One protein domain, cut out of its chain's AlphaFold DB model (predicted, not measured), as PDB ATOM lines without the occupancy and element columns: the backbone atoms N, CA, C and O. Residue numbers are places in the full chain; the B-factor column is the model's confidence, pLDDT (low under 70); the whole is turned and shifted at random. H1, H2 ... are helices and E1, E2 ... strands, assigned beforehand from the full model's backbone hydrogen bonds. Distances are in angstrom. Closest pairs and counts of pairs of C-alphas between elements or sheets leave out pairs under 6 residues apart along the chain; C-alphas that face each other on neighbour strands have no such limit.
ATOM      1  N   ASP A  83      16.129  29.749 -51.029       59.75
ATOM      2  CA  ASP A  83      15.739  28.378 -50.671       59.75
ATOM      3  C   ASP A  83      14.235  28.243 -50.404       59.75
ATOM      4  O   ASP A  83      13.657  27.171 -50.572       59.75
ATOM      5  N   ARG A  84      13.539  29.345 -50.095       64.44
ATOM      6  CA  ARG A  84      12.107  29.311 -49.757       64.44
ATOM      7  C   ARG A  84      11.241  28.712 -50.850       64.44
ATOM      8  O   ARG A  84      10.305  27.985 -50.533       64.44
ATOM      9  N   ARG A  85      11.502  29.016 -52.126       72.25
ATOM     10  CA  ARG A  85      10.676  28.461 -53.207       72.25
ATOM     11  C   ARG A  85      10.978  26.987 -53.453       72.25
ATOM     12  O   ARG A  85      10.055  26.218 -53.721       72.25
ATOM     13  N   ALA A  86      12.243  26.598 -53.339       72.62
ATOM     14  CA  ALA A  86      12.644  25.200 -53.405       72.62
ATOM     15  C   ALA A  86      12.002  24.403 -52.259       72.62
ATOM     16  O   ALA A  86      11.421  23.352 -52.513       72.62
ATOM     17  N   ASP A  87      11.987  24.952 -51.046       73.44
ATOM     18  CA  ASP A  87      11.341  24.363 -49.874       73.44
ATOM     19  C   ASP A  87       9.821  24.285 -50.009       73.44
ATOM     20  O   ASP A  87       9.230  23.282 -49.625       73.44
ATOM     21  N   GLU A  88       9.167  25.311 -50.563       78.75
ATOM     22  CA  GLU A  88       7.720  25.308 -50.826       78.75
ATOM     23  C   GLU A  88       7.360  24.216 -51.840       78.75
ATOM     24  O   GLU A  88       6.444  23.425 -51.615       78.75
ATOM     25  N   LEU A  89       8.105  24.130 -52.947       79.50
ATOM     26  CA  LEU A  89       7.905  23.097 -53.962       79.50
ATOM     27  C   LEU A  89       8.239  21.701 -53.425       79.50
ATOM     28  O   LEU A  89       7.521  20.745 -53.733       79.50
ATOM     29  N   LYS A  90       9.286  21.580 -52.603       78.94
ATOM     30  CA  LYS A  90       9.658  20.345 -51.911       78.94
ATOM     31  C   LYS A  90       8.548  19.926 -50.955       78.94
ATOM     32  O   LYS A  90       8.054  18.815 -51.081       78.94
ATOM     33  N   PHE A  91       8.068  20.823 -50.097       81.31
ATOM     34  CA  PHE A  91       6.930  20.589 -49.208       81.31
ATOM     35  C   PHE A  91       5.700  20.115 -49.976       81.31
ATOM     36  O   PHE A  91       5.189  19.040 -49.676       81.31
ATOM     37  N   LEU A  92       5.266  20.852 -51.005       85.00
ATOM     38  CA  LEU A  92       4.112  20.464 -51.817       85.00
ATOM     39  C   LEU A  92       4.298  19.076 -52.446       85.00
ATOM     40  O   LEU A  92       3.351  18.301 -52.495       85.00
ATOM     41  N   SER A  93       5.511  18.744 -52.894       83.31
ATOM     42  CA  SER A  93       5.827  17.427 -53.467       83.31
ATOM     43  C   SER A  93       5.841  16.306 -52.425       83.31
ATOM     44  O   SER A  93       5.489  15.172 -52.739       83.31
ATOM     45  N   LEU A  94       6.210  16.618 -51.183       78.38
ATOM     46  CA  LEU A  94       6.186  15.671 -50.072       78.38
ATOM     47  C   LEU A  94       4.756  15.363 -49.624       78.38
ATOM     48  O   LEU A  94       4.471  14.221 -49.277       78.38
ATOM     49  N   ILE A  95       3.859  16.356 -49.658       80.38
ATOM     50  CA  ILE A  95       2.489  16.205 -49.145       80.38
ATOM     51  C   ILE A  95       1.458  15.821 -50.218       80.38
ATOM     52  O   ILE A  95       0.375  15.348 -49.884       80.38
ATOM     53  N   GLU A  96       1.750  16.003 -51.513       82.94
ATOM     54  CA  GLU A  96       0.765  15.762 -52.583       82.94
ATOM     55  C   GLU A  96       0.348  14.296 -52.749       82.94
ATOM     56  O   GLU A  96      -0.710  14.023 -53.317       82.94
ATOM     57  N   ASN A  97       1.169  13.357 -52.277       79.50
ATOM     58  CA  ASN A  97       0.898  11.917 -52.328       79.50
ATOM     59  C   ASN A  97       0.638  11.318 -50.938       79.50
ATOM     60  O   ASN A  97       0.498  10.105 -50.814       79.50
ATOM     61  N   THR A  98       0.583  12.150 -49.897       75.56
ATOM     62  CA  THR A  98       0.345  11.703 -48.525       75.56
ATOM     63  C   THR A  98      -1.104  11.264 -48.342       75.56
ATOM     64  O   THR A  98      -2.027  11.896 -48.859       75.56
ATOM     65  N   LEU A  99      -1.306  10.177 -47.593       72.88
ATOM     66  CA  LEU A  99      -2.629   9.770 -47.132       72.88
ATOM     67  C   LEU A  99      -3.070  10.675 -45.979       72.88
ATOM     68  O   LEU A  99      -2.295  10.968 -45.063       72.88
ATOM     69  N   PHE A 100      -4.323  11.111 -46.052       77.75
ATOM     70  CA  PHE A 100      -4.964  11.952 -45.051       77.75
ATOM     71  C   PHE A 100      -5.995  11.124 -44.300       77.75
ATOM     72  O   PHE A 100      -6.750  10.374 -44.915       77.75
ATOM     73  N   GLU A 101      -6.051  11.303 -42.989       80.56
ATOM     74  CA  GLU A 101      -7.094  10.752 -42.134       80.56
ATOM     75  C   GLU A 101      -7.645  11.852 -41.238       80.56
ATOM     76  O   GLU A 101      -6.923  12.744 -40.785       80.56
ATOM     77  N   ILE A 102      -8.941  11.805 -40.958       77.88
ATOM     78  CA  ILE A 102      -9.550  12.755 -40.032       77.88
ATOM     79  C   ILE A 102      -9.316  12.238 -38.621       77.88
ATOM     80  O   ILE A 102      -9.949  11.284 -38.182       77.88
ATOM     81  N   GLU A 103      -8.431  12.909 -37.896       81.25
ATOM     82  CA  GLU A 103      -8.151  12.584 -36.500       81.25
ATOM     83  C   GLU A 103      -9.315  13.000 -35.592       81.25
ATOM     84  O   GLU A 103      -9.676  12.307 -34.645       81.25
ATOM     85  N   SER A 104      -9.888  14.184 -35.838       78.62
ATOM     86  CA  SER A 104     -10.973  14.707 -35.009       78.62
ATOM     87  C   SER A 104     -11.790  15.769 -35.732       78.62
ATOM     88  O   SER A 104     -11.288  16.846 -36.059       78.62
ATOM     89  N   PHE A 105     -13.090  15.518 -35.873       74.81
ATOM     90  CA  PHE A 105     -14.059  16.497 -36.375       74.81
ATOM     91  C   PHE A 105     -14.232  17.694 -35.439       74.81
ATOM     92  O   PHE A 105     -14.294  18.841 -35.881       74.81
ATOM     93  N   GLU A 106     -14.272  17.444 -34.130       76.94
ATOM     94  CA  GLU A 106     -14.490  18.484 -33.122       76.94
ATOM     95  C   GLU A 106     -13.299  19.427 -32.972       76.94
ATOM     96  O   GLU A 106     -13.463  20.609 -32.660       76.94
ATOM     97  N   LYS A 107     -12.085  18.908 -33.166       79.69
ATOM     98  CA  LYS A 107     -10.852  19.699 -33.089       79.69
ATOM     99  C   LYS A 107     -10.375  20.169 -34.457       79.69
ATOM    100  O   LYS A 107      -9.410  20.932 -34.515       79.69
ATOM    101  N   VAL A 108     -11.057  19.754 -35.529       81.38
ATOM    102  CA  VAL A 108     -10.706  20.098 -36.910       81.38
ATOM    103  C   VAL A 108      -9.272  19.639 -37.203       81.38
ATOM    104  O   VAL A 108      -8.412  20.399 -37.650       81.38
ATOM    105  N   GLN A 109      -8.978  18.395 -36.820       83.94
ATOM    106  CA  GLN A 109      -7.644  17.814 -36.895       83.94
ATOM    107  C   GLN A 109      -7.569  16.757 -37.983       83.94
ATOM    108  O   GLN A 109      -8.435  15.889 -38.085       83.94
ATOM    109  N   ILE A 110      -6.496  16.839 -38.761       82.69
ATOM    110  CA  ILE A 110      -6.154  15.894 -39.816       82.69
ATOM    111  C   ILE A 110      -4.815  15.274 -39.453       82.69
ATOM    112  O   ILE A 110      -3.877  15.980 -39.067       82.69
ATOM    113  N   ARG A 111      -4.742  13.957 -39.584       84.12
ATOM    114  CA  ARG A 111      -3.520  13.181 -39.499       84.12
ATOM    115  C   ARG A 111      -2.974  12.976 -40.908       84.12
ATOM    116  O   ARG A 111      -3.681  12.531 -41.807       84.12
ATOM    117  N   PHE A 112      -1.710  13.319 -41.083       78.69
ATOM    118  CA  PHE A 112      -0.917  12.964 -42.247       78.69
ATOM    119  C   PHE A 112      -0.082  11.742 -41.922       78.69
ATOM    120  O   PHE A 112       0.577  11.726 -40.881       78.69
ATOM    121  N   HIS A 113      -0.029  10.793 -42.846       76.38
ATOM    122  CA  HIS A 113       0.902   9.670 -42.781       76.38
ATOM    123  C   HIS A 113       2.074   9.925 -43.719       76.38
ATOM    124  O   HIS A 113       1.975   9.730 -44.932       76.38
ATOM    125  N   PHE A 114       3.177  10.431 -43.171       66.75
ATOM    126  CA  PHE A 114       4.357  10.721 -43.972       66.75
ATOM    127  C   PHE A 114       5.178   9.458 -44.146       66.75
ATOM    128  O   PHE A 114       5.735   8.944 -43.191       66.75
ATOM    129  N   THR A 115       5.353   9.026 -45.389       62.28
ATOM    130  CA  THR A 115       6.330   7.984 -45.728       62.28
ATOM    131  C   THR A 115       7.775   8.488 -45.666       62.28
ATOM    132  O   THR A 115       8.707   7.699 -45.775       62.28
ATOM    133  N   GLN A 116       7.989   9.806 -45.528       63.97
ATOM    134  CA  GLN A 116       9.308  10.442 -45.565       63.97
ATOM    135  C   GLN A 116       9.506  11.389 -44.373       63.97
ATOM    136  O   GLN A 116       8.871  12.440 -44.274       63.97
ATOM    137  N   VAL A 117      10.445  11.036 -43.488       63.19
ATOM    138  CA  VAL A 117      10.761  11.754 -42.234       63.19
ATOM    139  C   VAL A 117      11.207  13.207 -42.474       63.19
ATOM    140  O   VAL A 117      10.974  14.087 -41.646       63.19
ATOM    141  N   GLU A 118      11.799  13.485 -43.634       63.25
ATOM    142  CA  GLU A 118      12.313  14.803 -44.035       63.25
ATOM    143  C   GLU A 118      11.219  15.860 -44.250       63.25
ATOM    144  O   GLU A 118      11.504  17.058 -44.242       63.25
ATOM    145  N   ALA A 119       9.959  15.445 -44.410       64.50
ATOM    146  CA  ALA A 119       8.832  16.365 -44.539       64.50
ATOM    147  C   ALA A 119       8.539  17.130 -43.247       64.50
ATOM    148  O   ALA A 119       7.943  18.206 -43.290       64.50
ATOM    149  N   PHE A 120       8.971  16.605 -42.098       65.12
ATOM    150  CA  PHE A 120       8.572  17.120 -40.797       65.12
ATOM    151  C   PHE A 120       9.159  18.499 -40.439       65.12
ATOM    152  O   PHE A 120       8.365  19.380 -40.093       65.12
ATOM    153  N   PRO A 121      10.484  18.742 -40.531       66.81
ATOM    154  CA  PRO A 121      11.049  20.062 -40.235       66.81
ATOM    155  C   PRO A 121      10.473  21.146 -41.151       66.81
ATOM    156  O   PRO A 121      10.047  22.195 -40.674       66.81
ATOM    157  N   LEU A 122      10.335  20.830 -42.445       68.19
ATOM    158  CA  LEU A 122       9.710  21.715 -43.426       68.19
ATOM    159  C   LEU A 122       8.268  22.048 -43.030       68.19
ATOM    160  O   LEU A 122       7.896  23.219 -42.997       68.19
ATOM    161  N   LEU A 123       7.463  21.044 -42.656       68.81
ATOM    162  CA  LEU A 123       6.093  21.261 -42.187       68.81
ATOM    163  C   LEU A 123       6.060  22.209 -40.988       68.81
ATOM    164  O   LEU A 123       5.317  23.187 -40.997       68.81
ATOM    165  N   GLN A 124       6.856  21.933 -39.951       66.50
ATOM    166  CA  GLN A 124       6.883  22.771 -38.752       66.50
ATOM    167  C   GLN A 124       7.211  24.223 -39.089       66.50
ATOM    168  O   GLN A 124       6.579  25.131 -38.546       66.50
ATOM    169  N   ASP A 125       8.139  24.439 -40.014       69.94
ATOM    170  CA  ASP A 125       8.531  25.771 -40.444       69.94
ATOM    171  C   ASP A 125       7.423  26.476 -41.229       69.94
ATOM    172  O   ASP A 125       7.139  27.644 -40.954       69.94
ATOM    173  N   PHE A 126       6.715  25.785 -42.127       71.38
ATOM    174  CA  PHE A 126       5.558  26.358 -42.824       71.38
ATOM    175  C   PHE A 126       4.401  26.689 -41.876       71.38
ATOM    176  O   PHE A 126       3.826  27.774 -41.963       71.38
ATOM    177  N   PHE A 127       4.097  25.817 -40.913       68.19
ATOM    178  CA  PHE A 127       3.051  26.084 -39.926       68.19
ATOM    179  C   PHE A 127       3.419  27.240 -38.989       68.19
ATOM    180  O   PHE A 127       2.563  28.077 -38.713       68.19
ATOM    181  N   ARG A 128       4.681  27.359 -38.552       66.19
ATOM    182  CA  ARG A 128       5.145  28.516 -37.760       66.19
ATOM    183  C   ARG A 128       4.934  29.839 -38.496       66.19
ATOM    184  O   ARG A 128       4.574  30.828 -37.860       66.19
ATOM    185  N   ARG A 129       5.118  29.862 -39.821       67.44
ATOM    186  CA  ARG A 129       4.950  31.072 -40.650       67.44
ATOM    187  C   ARG A 129       3.510  31.591 -40.653       67.44
ATOM    188  O   ARG A 129       3.316  32.800 -40.688       67.44
ATOM    189  N   VAL A 130       2.519  30.710 -40.525       65.75
ATOM    190  CA  VAL A 130       1.098  31.082 -40.362       65.75
ATOM    191  C   VAL A 130       0.652  31.109 -38.890       65.75
ATOM    192  O   VAL A 130      -0.531  30.967 -38.584       65.75
ATOM    193  N   GLN A 131       1.601  31.271 -37.957       60.19
ATOM    194  CA  GLN A 131       1.372  31.281 -36.502       60.19
ATOM    195  C   GLN A 131       0.697  30.000 -35.961       60.19
ATOM    196  O   GLN A 131      -0.084  30.028 -35.008       60.19
ATOM    197  N   GLY A 132       0.990  28.854 -36.573       58.41
ATOM    198  CA  GLY A 132       0.540  27.527 -36.161       58.41
ATOM    199  C   GLY A 132       1.601  26.728 -35.397       58.41
ATOM    200  O   GLY A 132       2.793  27.026 -35.431       58.41
ATOM    201  N   SER A 133       1.160  25.661 -34.722       57.50
ATOM    202  CA  SER A 133       2.030  24.632 -34.134       57.50
ATOM    203  C   SER A 133       1.557  23.237 -34.547       57.50
ATOM    204  O   SER A 133       0.372  23.027 -34.807       57.50
ATOM    205  N   VAL A 134       2.495  22.291 -34.634       60.75
ATOM    206  CA  VAL A 134       2.271  20.939 -35.162       60.75
ATOM    207  C   VAL A 134       2.763  19.908 -34.152       60.75
ATOM    208  O   VAL A 134       3.866  20.048 -33.621       60.75
ATOM    209  N   LYS A 135       1.965  18.862 -33.903       61.94
ATOM    210  CA  LYS A 135       2.357  17.728 -33.053       61.94
ATOM    211  C   LYS A 135       2.781  16.551 -33.928       61.94
ATOM    212  O   LYS A 135       2.047  16.166 -34.835       61.94
ATOM    213  N   PHE A 136       3.942  15.982 -33.630       60.50
ATOM    214  CA  PHE A 136       4.495  14.833 -34.344       60.50
ATOM    215  C   PHE A 136       4.628  13.634 -33.432       60.50
ATOM    216  O   PHE A 136       5.130  13.756 -32.313       60.50
ATOM    217  N   ASP A 137       4.204  12.490 -33.953       60.47
ATOM    218  CA  ASP A 137       4.403  11.199 -33.326       60.47
ATOM    219  C   ASP A 137       5.425  10.393 -34.135       60.47
ATOM    220  O   ASP A 137       5.162   9.949 -35.254       60.47
ATOM    221  N   ARG A 138       6.610  10.202 -33.542       56.31
ATOM    222  CA  ARG A 138       7.697   9.408 -34.129       56.31
ATOM    223  C   ARG A 138       7.351   7.927 -34.257       56.31
ATOM    224  O   ARG A 138       7.983   7.252 -35.057       56.31
ATOM    225  N   ARG A 139       6.418   7.409 -33.453       58.50
ATOM    226  CA  ARG A 139       6.099   5.973 -33.422       58.50
ATOM    227  C   ARG A 139       5.208   5.544 -34.581       58.50
ATOM    228  O   ARG A 139       5.225   4.373 -34.933       58.50
ATOM    229  N   SER A 140       4.444   6.472 -35.147       57.56
ATOM    230  CA  SER A 140       3.460   6.200 -36.198       57.56
ATOM    231  C   SER A 140       3.767   6.903 -37.521       57.56
ATOM    232  O   SER A 140       2.895   6.940 -38.380       57.56
ATOM    233  N   GLU A 141       4.953   7.511 -37.668       66.94
ATOM    234  CA  GLU A 141       5.349   8.313 -38.846       66.94
ATOM    235  C   GLU A 141       4.279   9.340 -39.269       66.94
ATOM    236  O   GLU A 141       4.140   9.719 -40.433       66.94
ATOM    237  N   SER A 142       3.502   9.819 -38.291       71.88
ATOM    238  CA  SER A 142       2.303  10.605 -38.551       71.88
ATOM    239  C   SER A 142       2.351  11.962 -37.870       71.88
ATOM    240  O   SER A 142       2.840  12.110 -36.746       71.88
ATOM    241  N   ILE A 143       1.777  12.958 -38.534       72.75
ATOM    242  CA  ILE A 143       1.687  14.326 -38.037       72.75
ATOM    243  C   ILE A 143       0.225  14.721 -37.914       72.75
ATOM    244  O   ILE A 143      -0.540  14.545 -38.855       72.75
ATOM    245  N   ILE A 144      -0.147  15.330 -36.788       78.50
ATOM    246  CA  ILE A 144      -1.493  15.868 -36.584       78.50
ATOM    247  C   ILE A 144      -1.446  17.389 -36.722       78.50
ATOM    248  O   ILE A 144      -0.726  18.073 -35.985       78.50
ATOM    249  N   VAL A 145      -2.250  17.923 -37.639       79.69
ATOM    250  CA  VAL A 145      -2.400  19.369 -37.856       79.69
ATOM    251  C   VAL A 145      -3.846  19.806 -37.712       79.69
ATOM    252  O   VAL A 145      -4.769  19.009 -37.845       79.69
ATOM    253  N   ASN A 146      -4.043  21.107 -37.515       84.12
ATOM    254  CA  ASN A 146      -5.350  21.721 -37.699       84.12
ATOM    255  C   ASN A 146      -5.592  22.045 -39.186       84.12
ATOM    256  O   ASN A 146      -4.723  22.617 -39.845       84.12
ATOM    257  N   GLN A 147      -6.778  21.717 -39.696       84.62
ATOM    258  CA  GLN A 147      -7.135  21.898 -41.106       84.62
ATOM    259  C   GLN A 147      -7.093  23.355 -41.573       84.62
ATOM    260  O   GLN A 147      -6.567  23.618 -42.651       84.62
ATOM    261  N   ASN A 148      -7.578  24.309 -40.767       85.44
ATOM    262  CA  ASN A 148      -7.521  25.731 -41.134       85.44
ATOM    263  C   ASN A 148      -6.081  26.162 -41.376       85.44
ATOM    264  O   ASN A 148      -5.786  26.824 -42.358       85.44
ATOM    265  N   ARG A 149      -5.164  25.701 -40.523       83.25
ATOM    266  CA  ARG A 149      -3.746  26.037 -40.640       83.25
ATOM    267  C   ARG A 149      -3.105  25.454 -41.892       83.25
ATOM    268  O   ARG A 149      -2.257  26.104 -42.488       83.25
ATOM    269  N   LEU A 150      -3.521  24.259 -42.313       86.62
ATOM    270  CA  LEU A 150      -3.097  23.714 -43.601       86.62
ATOM    271  C   LEU A 150      -3.575  24.612 -44.750       86.62
ATOM    272  O   LEU A 150      -2.788  24.940 -45.633       86.62
ATOM    273  N   TYR A 151      -4.837  25.044 -44.724       88.06
ATOM    274  CA  TYR A 151      -5.375  25.948 -45.738       88.06
ATOM    275  C   TYR A 151      -4.693  27.320 -45.742       88.06
ATOM    276  O   TYR A 151      -4.389  27.815 -46.823       88.06
ATOM    277  N   ASP A 152      -4.363  27.880 -44.575       84.31
ATOM    278  CA  ASP A 152      -3.586  29.120 -44.447       84.31
ATOM    279  C   ASP A 152      -2.229  28.992 -45.155       84.31
ATOM    280  O   ASP A 152      -1.850  29.860 -45.941       84.31
ATOM    281  N   VAL A 153      -1.509  27.884 -44.917       84.94
ATOM    282  CA  VAL A 153      -0.212  27.609 -45.561       84.94
ATOM    283  C   VAL A 153      -0.372  27.502 -47.075       84.94
ATOM    284  O   VAL A 153       0.362  28.154 -47.816       84.94
ATOM    285  N   LEU A 154      -1.330  26.704 -47.552       87.81
ATOM    286  CA  LEU A 154      -1.558  26.520 -48.988       87.81
ATOM    287  C   LEU A 154      -1.964  27.835 -49.669       87.81
ATOM    288  O   LEU A 154      -1.504  28.116 -50.775       87.81
ATOM    289  N   ASN A 155      -2.778  28.658 -49.005       86.25
ATOM    290  CA  ASN A 155      -3.171  29.968 -49.511       86.25
ATOM    291  C   ASN A 155      -1.988  30.937 -49.575       86.25
ATOM    292  O   ASN A 155      -1.800  31.589 -50.596       86.25
ATOM    293  N   ALA A 156      -1.145  30.972 -48.540       81.75
ATOM    294  CA  ALA A 156       0.056  31.802 -48.531       81.75
ATOM    295  C   ALA A 156       1.043  31.408 -49.646       81.75
ATOM    296  O   ALA A 156       1.590  32.279 -50.320       81.75
ATOM    297  N   ILE A 157       1.237  30.103 -49.885       82.69
ATOM    298  CA  ILE A 157       2.084  29.606 -50.985       82.69
ATOM    299  C   ILE A 157       1.502  30.002 -52.350       82.69
ATOM    300  O   ILE A 157       2.254  30.320 -53.270       82.69
ATOM    301  N   TRP A 158       0.173  30.002 -52.485       83.06
ATOM    302  CA  TRP A 158      -0.514  30.409 -53.710       83.06
ATOM    303  C   TRP A 158      -0.424  31.919 -53.982       83.06
ATOM    304  O   TRP A 158      -0.149  32.334 -55.107       83.06
ATOM    305  N   GLU A 159      -0.694  32.749 -52.973       77.19
ATOM    306  CA  GLU A 159      -0.824  34.206 -53.127       77.19
ATOM    307  C   GLU A 159       0.506  34.917 -53.359       77.19
ATOM    308  O   GLU A 159       0.534  35.967 -54.001       77.19
ATOM    309  N   LYS A 160       1.613  34.323 -52.905       71.69
ATOM    310  CA  LYS A 160       2.967  34.864 -53.074       71.69
ATOM    311  C   LYS A 160       3.340  35.136 -54.538       71.69
ATOM    312  O   LYS A 160       4.160  36.005 -54.804       71.69
ATOM    313  N   ASP A 161       2.716  34.434 -55.482       60.31
ATOM    314  CA  ASP A 161       2.957  34.587 -56.920       60.31
ATOM    315  C   ASP A 161       2.029  35.613 -57.609       60.31
ATOM    316  O   ASP A 161       2.034  35.727 -58.837       60.31
ATOM    317  N   GLY A 162       1.195  36.342 -56.854       51.41
ATOM    318  CA  GLY A 162       0.360  37.429 -57.383       51.41
ATOM    319  C   GLY A 162      -0.654  37.009 -58.454       51.41
ATOM    320  O   GLY A 162      -1.181  37.856 -59.170       51.41
ATOM    321  N   GLY A 163      -0.928  35.711 -58.602       51.03
ATOM    322  CA  GLY A 163      -1.924  35.222 -59.552       51.03
ATOM    323  C   GLY A 163      -1.455  35.015 -61.002       51.03
ATOM    324  O   GLY A 163      -2.281  34.584 -61.802       51.03
ATOM    325  N   LEU A 164      -0.206  35.351 -61.373       48.25
ATOM    326  CA  LEU A 164       0.129  35.630 -62.788       48.25
ATOM    327  C   LEU A 164       1.502  35.141 -63.307       48.25
ATOM    328  O   LEU A 164       1.896  35.526 -64.406       48.25
ATOM    329  N   SER A 165       2.244  34.285 -62.598       53.66
ATOM    330  CA  SER A 165       3.603  33.881 -63.021       53.66
ATOM    331  C   SER A 165       3.743  32.399 -63.423       53.66
ATOM    332  O   SER A 165       2.922  31.545 -63.093       53.66
ATOM    333  N   VAL A 166       4.838  32.065 -64.124       54.75
ATOM    334  CA  VAL A 166       5.230  30.692 -64.528       54.75
ATOM    335  C   VAL A 166       5.257  29.720 -63.338       54.75
ATOM    336  O   VAL A 166       4.970  28.533 -63.492       54.75
ATOM    337  N   SER A 167       5.530  30.208 -62.127       55.62
ATOM    338  CA  SER A 167       5.594  29.405 -60.906       55.62
ATOM    339  C   SER A 167       4.217  28.894 -60.441       55.62
ATOM    340  O   SER A 167       4.156  27.835 -59.807       55.62
ATOM    341  N   GLN A 168       3.109  29.544 -60.829       63.12
ATOM    342  CA  GLN A 168       1.755  29.025 -60.592       63.12
ATOM    343  C   GLN A 168       1.494  27.719 -61.338       63.12
ATOM    344  O   GLN A 168       0.780  26.861 -60.822       63.12
ATOM    345  N   SER A 169       2.074  27.540 -62.530       68.00
ATOM    346  CA  SER A 169       1.895  26.306 -63.306       68.00
ATOM    347  C   SER A 169       2.453  25.073 -62.578       68.00
ATOM    348  O   SER A 169       1.934  23.974 -62.754       68.00
ATOM    349  N   LEU A 170       3.440  25.269 -61.695       76.25
ATOM    350  CA  LEU A 170       4.050  24.220 -60.875       76.25
ATOM    351  C   LEU A 170       3.314  23.997 -59.547       76.25
ATOM    352  O   LEU A 170       3.202  22.864 -59.081       76.25
ATOM    353  N   VAL A 171       2.802  25.065 -58.930       82.56
ATOM    354  CA  VAL A 171       2.132  25.000 -57.619       82.56
ATOM    355  C   VAL A 171       0.672  24.585 -57.730       82.56
ATOM    356  O   VAL A 171       0.198  23.776 -56.929       82.56
ATOM    357  N   LYS A 172      -0.048  25.096 -58.733       84.31
ATOM    358  CA  LYS A 172      -1.484  24.861 -58.895       84.31
ATOM    359  C   LYS A 172      -1.859  23.382 -58.951       84.31
ATOM    360  O   LYS A 172      -2.746  23.003 -58.183       84.31
ATOM    361  N   PRO A 173      -1.203  22.530 -59.761       86.06
ATOM    362  CA  PRO A 173      -1.553  21.115 -59.819       86.06
ATOM    363  C   PRO A 173      -1.343  20.414 -58.472       86.06
ATOM    364  O   PRO A 173      -2.176  19.604 -58.066       86.06
ATOM    365  N   LYS A 174      -0.275  20.772 -57.745       89.00
ATOM    366  CA  LYS A 174       0.044  20.185 -56.437       89.00
ATOM    367  C   LYS A 174      -0.999  20.565 -55.392       89.00
ATOM    368  O   LYS A 174      -1.562  19.685 -54.750       89.00
ATOM    369  N   ILE A 175      -1.328  21.854 -55.272       88.25
ATOM    370  CA  ILE A 175      -2.353  22.336 -54.331       88.25
ATOM    371  C   ILE A 175      -3.723  21.729 -54.649       88.25
ATOM    372  O   ILE A 175      -4.408  21.258 -53.741       88.25
ATOM    373  N   GLN A 176      -4.112  21.674 -55.927       86.25
ATOM    374  CA  GLN A 176      -5.361  21.029 -56.339       86.25
ATOM    375  C   GLN A 176      -5.395  19.548 -55.953       86.25
ATOM    376  O   GLN A 176      -6.411  19.069 -55.453       86.25
ATOM    377  N   LYS A 177      -4.284  18.829 -56.146       86.62
ATOM    378  CA  LYS A 177      -4.164  17.418 -55.780       86.62
ATOM    379  C   LYS A 177      -4.228  17.205 -54.267       86.62
ATOM    380  O   LYS A 177      -4.958  16.323 -53.829       86.62
ATOM    381  N   ILE A 178      -3.546  18.039 -53.478       87.00
ATOM    382  CA  ILE A 178      -3.589  18.013 -52.006       87.00
ATOM    383  C   ILE A 178      -5.024  18.220 -51.509       87.00
ATOM    384  O   ILE A 178      -5.539  17.399 -50.754       87.00
ATOM    385  N   ILE A 179      -5.694  19.281 -51.973       85.38
ATOM    386  CA  ILE A 179      -7.086  19.578 -51.604       85.38
ATOM    387  C   ILE A 179      -8.008  18.434 -52.050       85.38
ATOM    388  O   ILE A 179      -8.847  17.985 -51.273       85.38
ATOM    389  N   GLY A 180      -7.817  17.909 -53.262       82.12
ATOM    390  CA  GLY A 180      -8.568  16.766 -53.780       82.12
ATOM    391  C   GLY A 180      -8.403  15.497 -52.940       82.12
ATOM    392  O   GLY A 180      -9.395  14.844 -52.624       82.12
ATOM    393  N   ASN A 181      -7.176  15.159 -52.537       80.62
ATOM    394  CA  ASN A 181      -6.892  14.006 -51.679       80.62
ATOM    395  C   ASN A 181      -7.501  14.174 -50.288       80.62
ATOM    396  O   ASN A 181      -8.093  13.227 -49.772       80.62
ATOM    397  N   LEU A 182      -7.449  15.388 -49.731       80.25
ATOM    398  CA  LEU A 182      -8.155  15.705 -48.498       80.25
ATOM    399  C   LEU A 182      -9.656  15.427 -48.645       80.25
ATOM    400  O   LEU A 182     -10.227  14.733 -47.815       80.25
ATOM    401  N   GLY A 183     -10.298  15.881 -49.725       76.56
ATOM    402  CA  GLY A 183     -11.714  15.575 -49.947       76.56
ATOM    403  C   GLY A 183     -12.012  14.090 -50.124       76.56
ATOM    404  O   GLY A 183     -13.044  13.617 -49.656       76.56
ATOM    405  N   ARG A 184     -11.113  13.332 -50.761       76.00
ATOM    406  CA  ARG A 184     -11.268  11.877 -50.906       76.00
ATOM    407  C   ARG A 184     -11.159  11.136 -49.575       76.00
ATOM    408  O   ARG A 184     -11.882  10.164 -49.410       76.00
ATOM    409  N   SER A 185     -10.322  11.606 -48.644       72.94
ATOM    410  CA  SER A 185     -10.211  11.029 -47.291       72.94
ATOM    411  C   SER A 185     -11.454  11.215 -46.420       72.94
ATOM    412  O   SER A 185     -11.616  10.538 -45.411       72.94
ATOM    413  N   LEU A 186     -12.347  12.124 -46.810       70.50
ATOM    414  CA  LEU A 186     -13.672  12.242 -46.222       70.50
ATOM    415  C   LEU A 186     -14.520  11.138 -46.872       70.50
ATOM    416  O   LEU A 186     -14.944  11.315 -48.014       70.50
ATOM    417  N   ASP A 187     -14.697   9.990 -46.217       64.81
ATOM    418  CA  ASP A 187     -15.540   8.896 -46.726       64.81
ATOM    419  C   ASP A 187     -17.027   9.306 -46.835       64.81
ATOM    420  O   ASP A 187     -17.437  10.385 -46.404       64.81
ATOM    421  N   GLU A 188     -17.859   8.469 -47.456       63.50
ATOM    422  CA  GLU A 188     -19.267   8.794 -47.714       63.50
ATOM    423  C   GLU A 188     -20.105   8.948 -46.429       63.50
ATOM    424  O   GLU A 188     -21.004   9.790 -46.370       63.50
ATOM    425  N   GLU A 189     -19.745   8.229 -45.362       62.44
ATOM    426  CA  GLU A 189     -20.379   8.335 -44.045       62.44
ATOM    427  C   GLU A 189     -20.068   9.691 -43.392       62.44
ATOM    428  O   GLU A 189     -20.952  10.387 -42.883       62.44
ATOM    429  N   VAL A 190     -18.812  10.123 -43.471       63.94
ATOM    430  CA  VAL A 190     -18.330  11.424 -43.016       63.94
ATOM    431  C   VAL A 190     -18.979  12.554 -43.805       63.94
ATOM    432  O   VAL A 190     -19.396  13.558 -43.222       63.94
ATOM    433  N   ARG A 191     -19.102  12.400 -45.125       65.81
ATOM    434  CA  ARG A 191     -19.794  13.380 -45.969       65.81
ATOM    435  C   ARG A 191     -21.263  13.497 -45.583       65.81
ATOM    436  O   ARG A 191     -21.757  14.618 -45.503       65.81
ATOM    437  N   SER A 192     -21.930  12.387 -45.266       63.34
ATOM    438  CA  SER A 192     -23.305  12.400 -44.754       63.34
ATOM    439  C   SER A 192     -23.413  13.133 -43.411       63.34
ATOM    440  O   SER A 192     -24.253  14.018 -43.257       63.34
ATOM    441  N   LYS A 193     -22.499  12.873 -42.466       61.78
ATOM    442  CA  LYS A 193     -22.472  13.568 -41.161       61.78
ATOM    443  C   LYS A 193     -22.215  15.071 -41.292       61.78
ATOM    444  O   LYS A 193     -22.806  15.867 -40.563       61.78
ATOM    445  N   LEU A 194     -21.363  15.484 -42.232       63.25
ATOM    446  CA  LEU A 194     -21.126  16.904 -42.513       63.25
ATOM    447  C   LEU A 194     -22.351  17.591 -43.143       63.25
ATOM    448  O   LEU A 194     -22.550  18.776 -42.880       63.25
ATOM    449  N   ARG A 195     -23.176  16.869 -43.922       62.09
ATOM    450  CA  ARG A 195     -24.449  17.382 -44.474       62.09
ATOM    451  C   ARG A 195     -25.490  17.632 -43.383       62.09
ATOM    452  O   ARG A 195     -26.176  18.648 -43.415       62.09
ATOM    453  N   GLU A 196     -25.590  16.736 -42.403       59.16
ATOM    454  CA  GLU A 196     -26.548  16.862 -41.292       59.16
ATOM    455  C   GLU A 196     -26.127  17.933 -40.272       59.16
ATOM    456  O   GLU A 196     -26.964  18.551 -39.614       59.16
ATOM    457  N   GLN A 197     -24.822  18.207 -40.163       62.03
ATOM    458  CA  GLN A 197     -24.261  19.161 -39.211       62.03
ATOM    459  C   GLN A 197     -23.697  20.411 -39.901       62.03
ATOM    460  O   GLN A 197     -22.506  20.721 -39.774       62.03
ATOM    461  N   ASN A 198     -24.580  21.205 -40.520       59.44
ATOM    462  CA  ASN A 198     -24.276  22.546 -41.065       59.44
ATOM    463  C   ASN A 198     -23.618  23.509 -40.050       59.44
ATOM    464  O   ASN A 198     -23.123  24.571 -40.419       59.44
ATOM    465  N   ASN A 199     -23.595  23.157 -38.761       63.81
ATOM    466  CA  ASN A 199     -22.980  23.945 -37.695       63.81
ATOM    467  C   ASN A 199     -21.698  23.324 -37.100       63.81
ATOM    468  O   ASN A 199     -21.140  23.886 -36.149       63.81
ATOM    469  N   SER A 200     -21.219  22.196 -37.639       72.88
ATOM    470  CA  SER A 200     -20.005  21.527 -37.159       72.88
ATOM    471  C   SER A 200     -18.761  22.396 -37.366       72.88
ATOM    472  O   SER A 200     -18.656  23.182 -38.311       72.88
ATOM    473  N   LYS A 201     -17.778  22.256 -36.470       78.69
ATOM    474  CA  LYS A 201     -16.503  22.983 -36.575       78.69
ATOM    475  C   LYS A 201     -15.741  22.628 -37.856       78.69
ATOM    476  O   LYS A 201     -15.082  23.491 -38.425       78.69
ATOM    477  N   PHE A 202     -15.879  21.389 -38.325       76.50
ATOM    478  CA  PHE A 202     -15.277  20.925 -39.571       76.50
ATOM    479  C   PHE A 202     -15.940  21.562 -40.800       76.50
ATOM    480  O   PHE A 202     -15.247  22.068 -41.677       76.50
ATOM    481  N   TYR A 203     -17.276  21.648 -40.835       76.38
ATOM    482  CA  TYR A 203     -17.973  22.387 -41.893       76.38
ATOM    483  C   TYR A 203     -17.553  23.863 -41.924       76.38
ATOM    484  O   TYR A 203     -17.214  24.390 -42.980       76.38
ATOM    485  N   LYS A 204     -17.475  24.512 -40.754       81.25
ATOM    486  CA  LYS A 204     -16.995  25.902 -40.627       81.25
ATOM    487  C   LYS A 204     -15.551  26.083 -41.103       81.25
ATOM    488  O   LYS A 204     -15.218  27.143 -41.620       81.25
ATOM    489  N   SER A 205     -14.704  25.067 -40.944       83.81
ATOM    490  CA  SER A 205     -13.331  25.061 -41.461       83.81
ATOM    491  C   SER A 205     -13.285  25.038 -42.985       83.81
ATOM    492  O   SER A 205     -12.551  25.811 -43.599       83.81
ATOM    493  N   LEU A 206     -14.109  24.195 -43.603       80.56
ATOM    494  CA  LEU A 206     -14.219  24.145 -45.055       80.56
ATOM    495  C   LEU A 206     -14.857  25.433 -45.623       80.56
ATOM    496  O   LEU A 206     -14.366  25.959 -46.621       80.56
ATOM    497  N   ASP A 207     -15.881  25.992 -44.962       82.19
ATOM    498  CA  ASP A 207     -16.495  27.277 -45.336       82.19
ATOM    499  C   ASP A 207     -15.483  28.425 -45.231       82.19
ATOM    500  O   ASP A 207     -15.368  29.236 -46.151       82.19
ATOM    501  N   TYR A 208     -14.682  28.455 -44.162       86.25
ATOM    502  CA  TYR A 208     -13.552  29.373 -44.028       86.25
ATOM    503  C   TYR A 208     -12.586  29.252 -45.212       86.25
ATOM    504  O   TYR A 208     -12.304  30.241 -45.888       86.25
ATOM    505  N   ALA A 209     -12.131  28.035 -45.512       85.25
ATOM    506  CA  ALA A 209     -11.171  27.788 -46.580       85.25
ATOM    507  C   ALA A 209     -11.711  28.158 -47.968       85.25
ATOM    508  O   ALA A 209     -10.965  28.626 -48.823       85.25
ATOM    509  N   SER A 210     -13.019  28.003 -48.177       83.81
ATOM    510  CA  SER A 210     -13.708  28.381 -49.413       83.81
ATOM    511  C   SER A 210     -13.679  29.887 -49.707       83.81
ATOM    512  O   SER A 210     -13.809  30.290 -50.864       83.81
ATOM    513  N   LYS A 211     -13.473  30.711 -48.671       85.06
ATOM    514  CA  LYS A 211     -13.416  32.178 -48.748       85.06
ATOM    515  C   LYS A 211     -11.995  32.719 -48.920       85.06
ATOM    516  O   LYS A 211     -11.834  33.925 -49.080       85.06
ATOM    517  N   LEU A 212     -10.974  31.861 -48.886       84.44
ATOM    518  CA  LEU A 212      -9.585  32.267 -49.098       84.44
ATOM    519  C   LEU A 212      -9.358  32.658 -50.565       84.44
ATOM    520  O   LEU A 212      -9.728  31.911 -51.473       84.44
ATOM    521  N   SER A 213      -8.740  33.816 -50.803       81.50
ATOM    522  CA  SER A 213      -8.598  34.423 -52.137       81.50
ATOM    523  C   SER A 213      -7.813  33.566 -53.124       81.50
ATOM    524  O   SER A 213      -8.136  33.552 -54.312       81.50
ATOM    525  N   GLY A 214      -6.810  32.826 -52.654       81.44
ATOM    526  CA  GLY A 214      -5.991  31.971 -53.501       81.44
ATOM    527  C   GLY A 214      -6.622  30.614 -53.797       81.44
ATOM    528  O   GLY A 214      -6.856  30.252 -54.952       81.44
ATOM    529  N   ILE A 215      -6.906  29.847 -52.744       85.31
ATOM    530  CA  ILE A 215      -7.311  28.435 -52.870       85.31
ATOM    531  C   ILE A 215      -8.819  28.196 -52.782       85.31
ATOM    532  O   ILE A 215      -9.272  27.073 -53.023       85.31
ATOM    533  N   GLY A 216      -9.611  29.218 -52.452       83.81
ATOM    534  CA  GLY A 216     -11.037  29.074 -52.158       83.81
ATOM    535  C   GLY A 216     -11.824  28.442 -53.300       83.81
ATOM    536  O   GLY A 216     -12.659  27.571 -53.067       83.81
ATOM    537  N   SER A 217     -11.480  28.763 -54.551       82.38
ATOM    538  CA  SER A 217     -12.101  28.144 -55.731       82.38
ATOM    539  C   SER A 217     -11.899  26.623 -55.798       82.38
ATOM    540  O   SER A 217     -12.800  25.904 -56.226       82.38
ATOM    541  N   PHE A 218     -10.761  26.100 -55.332       84.81
ATOM    542  CA  PHE A 218     -10.490  24.660 -55.310       84.81
ATOM    543  C   PHE A 218     -11.296  23.955 -54.233       84.81
ATOM    544  O   PHE A 218     -11.845  22.886 -54.488       84.81
ATOM    545  N   VAL A 219     -11.419  24.577 -53.061       82.88
ATOM    546  CA  VAL A 219     -12.254  24.064 -51.972       82.88
ATOM    547  C   VAL A 219     -13.734  24.113 -52.374       82.88
ATOM    548  O   VAL A 219     -14.447  23.128 -52.218       82.88
ATOM    549  N   LEU A 220     -14.191  25.200 -53.005       78.19
ATOM    550  CA  LEU A 220     -15.536  25.307 -53.589       78.19
ATOM    551  C   LEU A 220     -15.808  24.238 -54.647       78.19
ATOM    552  O   LEU A 220     -16.897  23.669 -54.689       78.19
ATOM    553  N   ASN A 221     -14.829  23.941 -55.497       74.69
ATOM    554  CA  ASN A 221     -14.961  22.879 -56.486       74.69
ATOM    555  C   ASN A 221     -14.945  21.491 -55.847       74.69
ATOM    556  O   ASN A 221     -15.648  20.610 -56.338       74.69
ATOM    557  N   LEU A 222     -14.231  21.302 -54.732       71.56
ATOM    558  CA  LEU A 222     -14.303  20.080 -53.936       71.56
ATOM    559  C   LEU A 222     -15.752  19.793 -53.547       71.56
ATOM    560  O   LEU A 222     -16.237  18.708 -53.853       71.56
ATOM    561  N   TYR A 223     -16.450  20.795 -52.998       65.25
ATOM    562  CA  TYR A 223     -17.866  20.712 -52.630       65.25
ATOM    563  C   TYR A 223     -18.799  20.387 -53.805       65.25
ATOM    564  O   TYR A 223     -19.823  19.735 -53.624       65.25
ATOM    565  N   LYS A 224     -18.481  20.874 -55.009       57.56
ATOM    566  CA  LYS A 224     -19.308  20.690 -56.214       57.56
ATOM    567  C   LYS A 224     -19.001  19.400 -56.977       57.56
ATOM    568  O   LYS A 224     -19.808  18.980 -57.803       57.56
ATOM    569  N   SER A 225     -17.832  18.806 -56.748       59.50
ATOM    570  CA  SER A 225     -17.419  17.560 -57.389       59.50
ATOM    571  C   SER A 225     -18.308  16.390 -56.959       59.50
ATOM    572  O   SER A 225     -18.979  16.457 -55.930       59.50
TER     573      SER A 225
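Overview. This is residues 83 to 225 of the 233 residues of an uncharacterized protein of bacterium ADurb.Bin478 (UniProt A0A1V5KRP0). A helical body is built round the hairpin of H3 and H4, with H6 beside H3 and H7 bridging H4 and H6; a small twisted four-stranded sheet sits along one side of it. H1 packs on H4 and H2, H2 covers strands E4 and E3, and H5 lies at the end of the domain far from H1. The printed part has 143 residues, with seven named helices and four named strands in the order H1 E1 E2 H2 E3 E4 H3 H4 H5 H6 H7; the class is mixed, and the antiparallel sheet runs E1, E2, E4, E3. It is compact, with a radius of gyration of the C-alphas of 14.6 A and spans of 44 by 40 by 25 A.

Along the chain. H1, residues 83 to 95, begins at C-alpha 83 (15.739, 28.378, -50.671) and is 18.1 A long. E1, residues 99 to 104, and E2, residues 109 to 113, form a hairpin. H2 is residues 119 to 129, 15.7 A. E3, residues 135 to 137, and E4, residues 142 to 146, form another hairpin. H3, residues 147 to 159, is 18.3 A. H4, residues 166 to 185, is 30.4 A and ends at C-alpha 185 (-10.211, 11.029, -47.291). H5 is residues 188 to 196, H6 201 to 210, and H7 216 to 224, ending at C-alpha 224 (-19.308, 20.690, -56.214).

Arrangement. H3 and H4 touch at Leu 154 and Ile 175, C-alphas 6.8 A apart, at a shallow tilt of 17 degrees, opposite ways. H3 touches H6 at Asn 148 and Ser 205, 5.9 A between C-alphas, the same way at 7 degrees, a shallow tilt. H7 touches H4 at Gln 176 and Phe 218, C-alphas 6.4 A apart. H1 touches H4 at Leu 92 and Lys 174, C-alphas 6.2 A apart. In the sheet, N 101 and O 111 are 2.9 A apart, N 112 and O 143 2.8 A, and N 137 and O 142 3.1 A, within hydrogen-bond range. E2, H2 and E3 make a split strand-helix-strand unit, two strands running the same way with E4 between them, with a right-handed crossover. H2 is on the sheet, over E4 and E3. H3 and H4 only graze it, with residues 147 to 150 and 178 to 185. Every O i to N i+4 pair is within hydrogen-bond range in H1, H2, H3, H5, H6 and H7; in H4, 13 of 16 are.

Size, cuts and confidence. The two C-alphas farthest apart, of Asp 83 and Glu 196, are 44.8 A apart. The printed part has no cut, and no link is long. Mean pLDDT of the printed part is 73.5; 54 residues are under 70, among them 127 to 141 and 187 to 199.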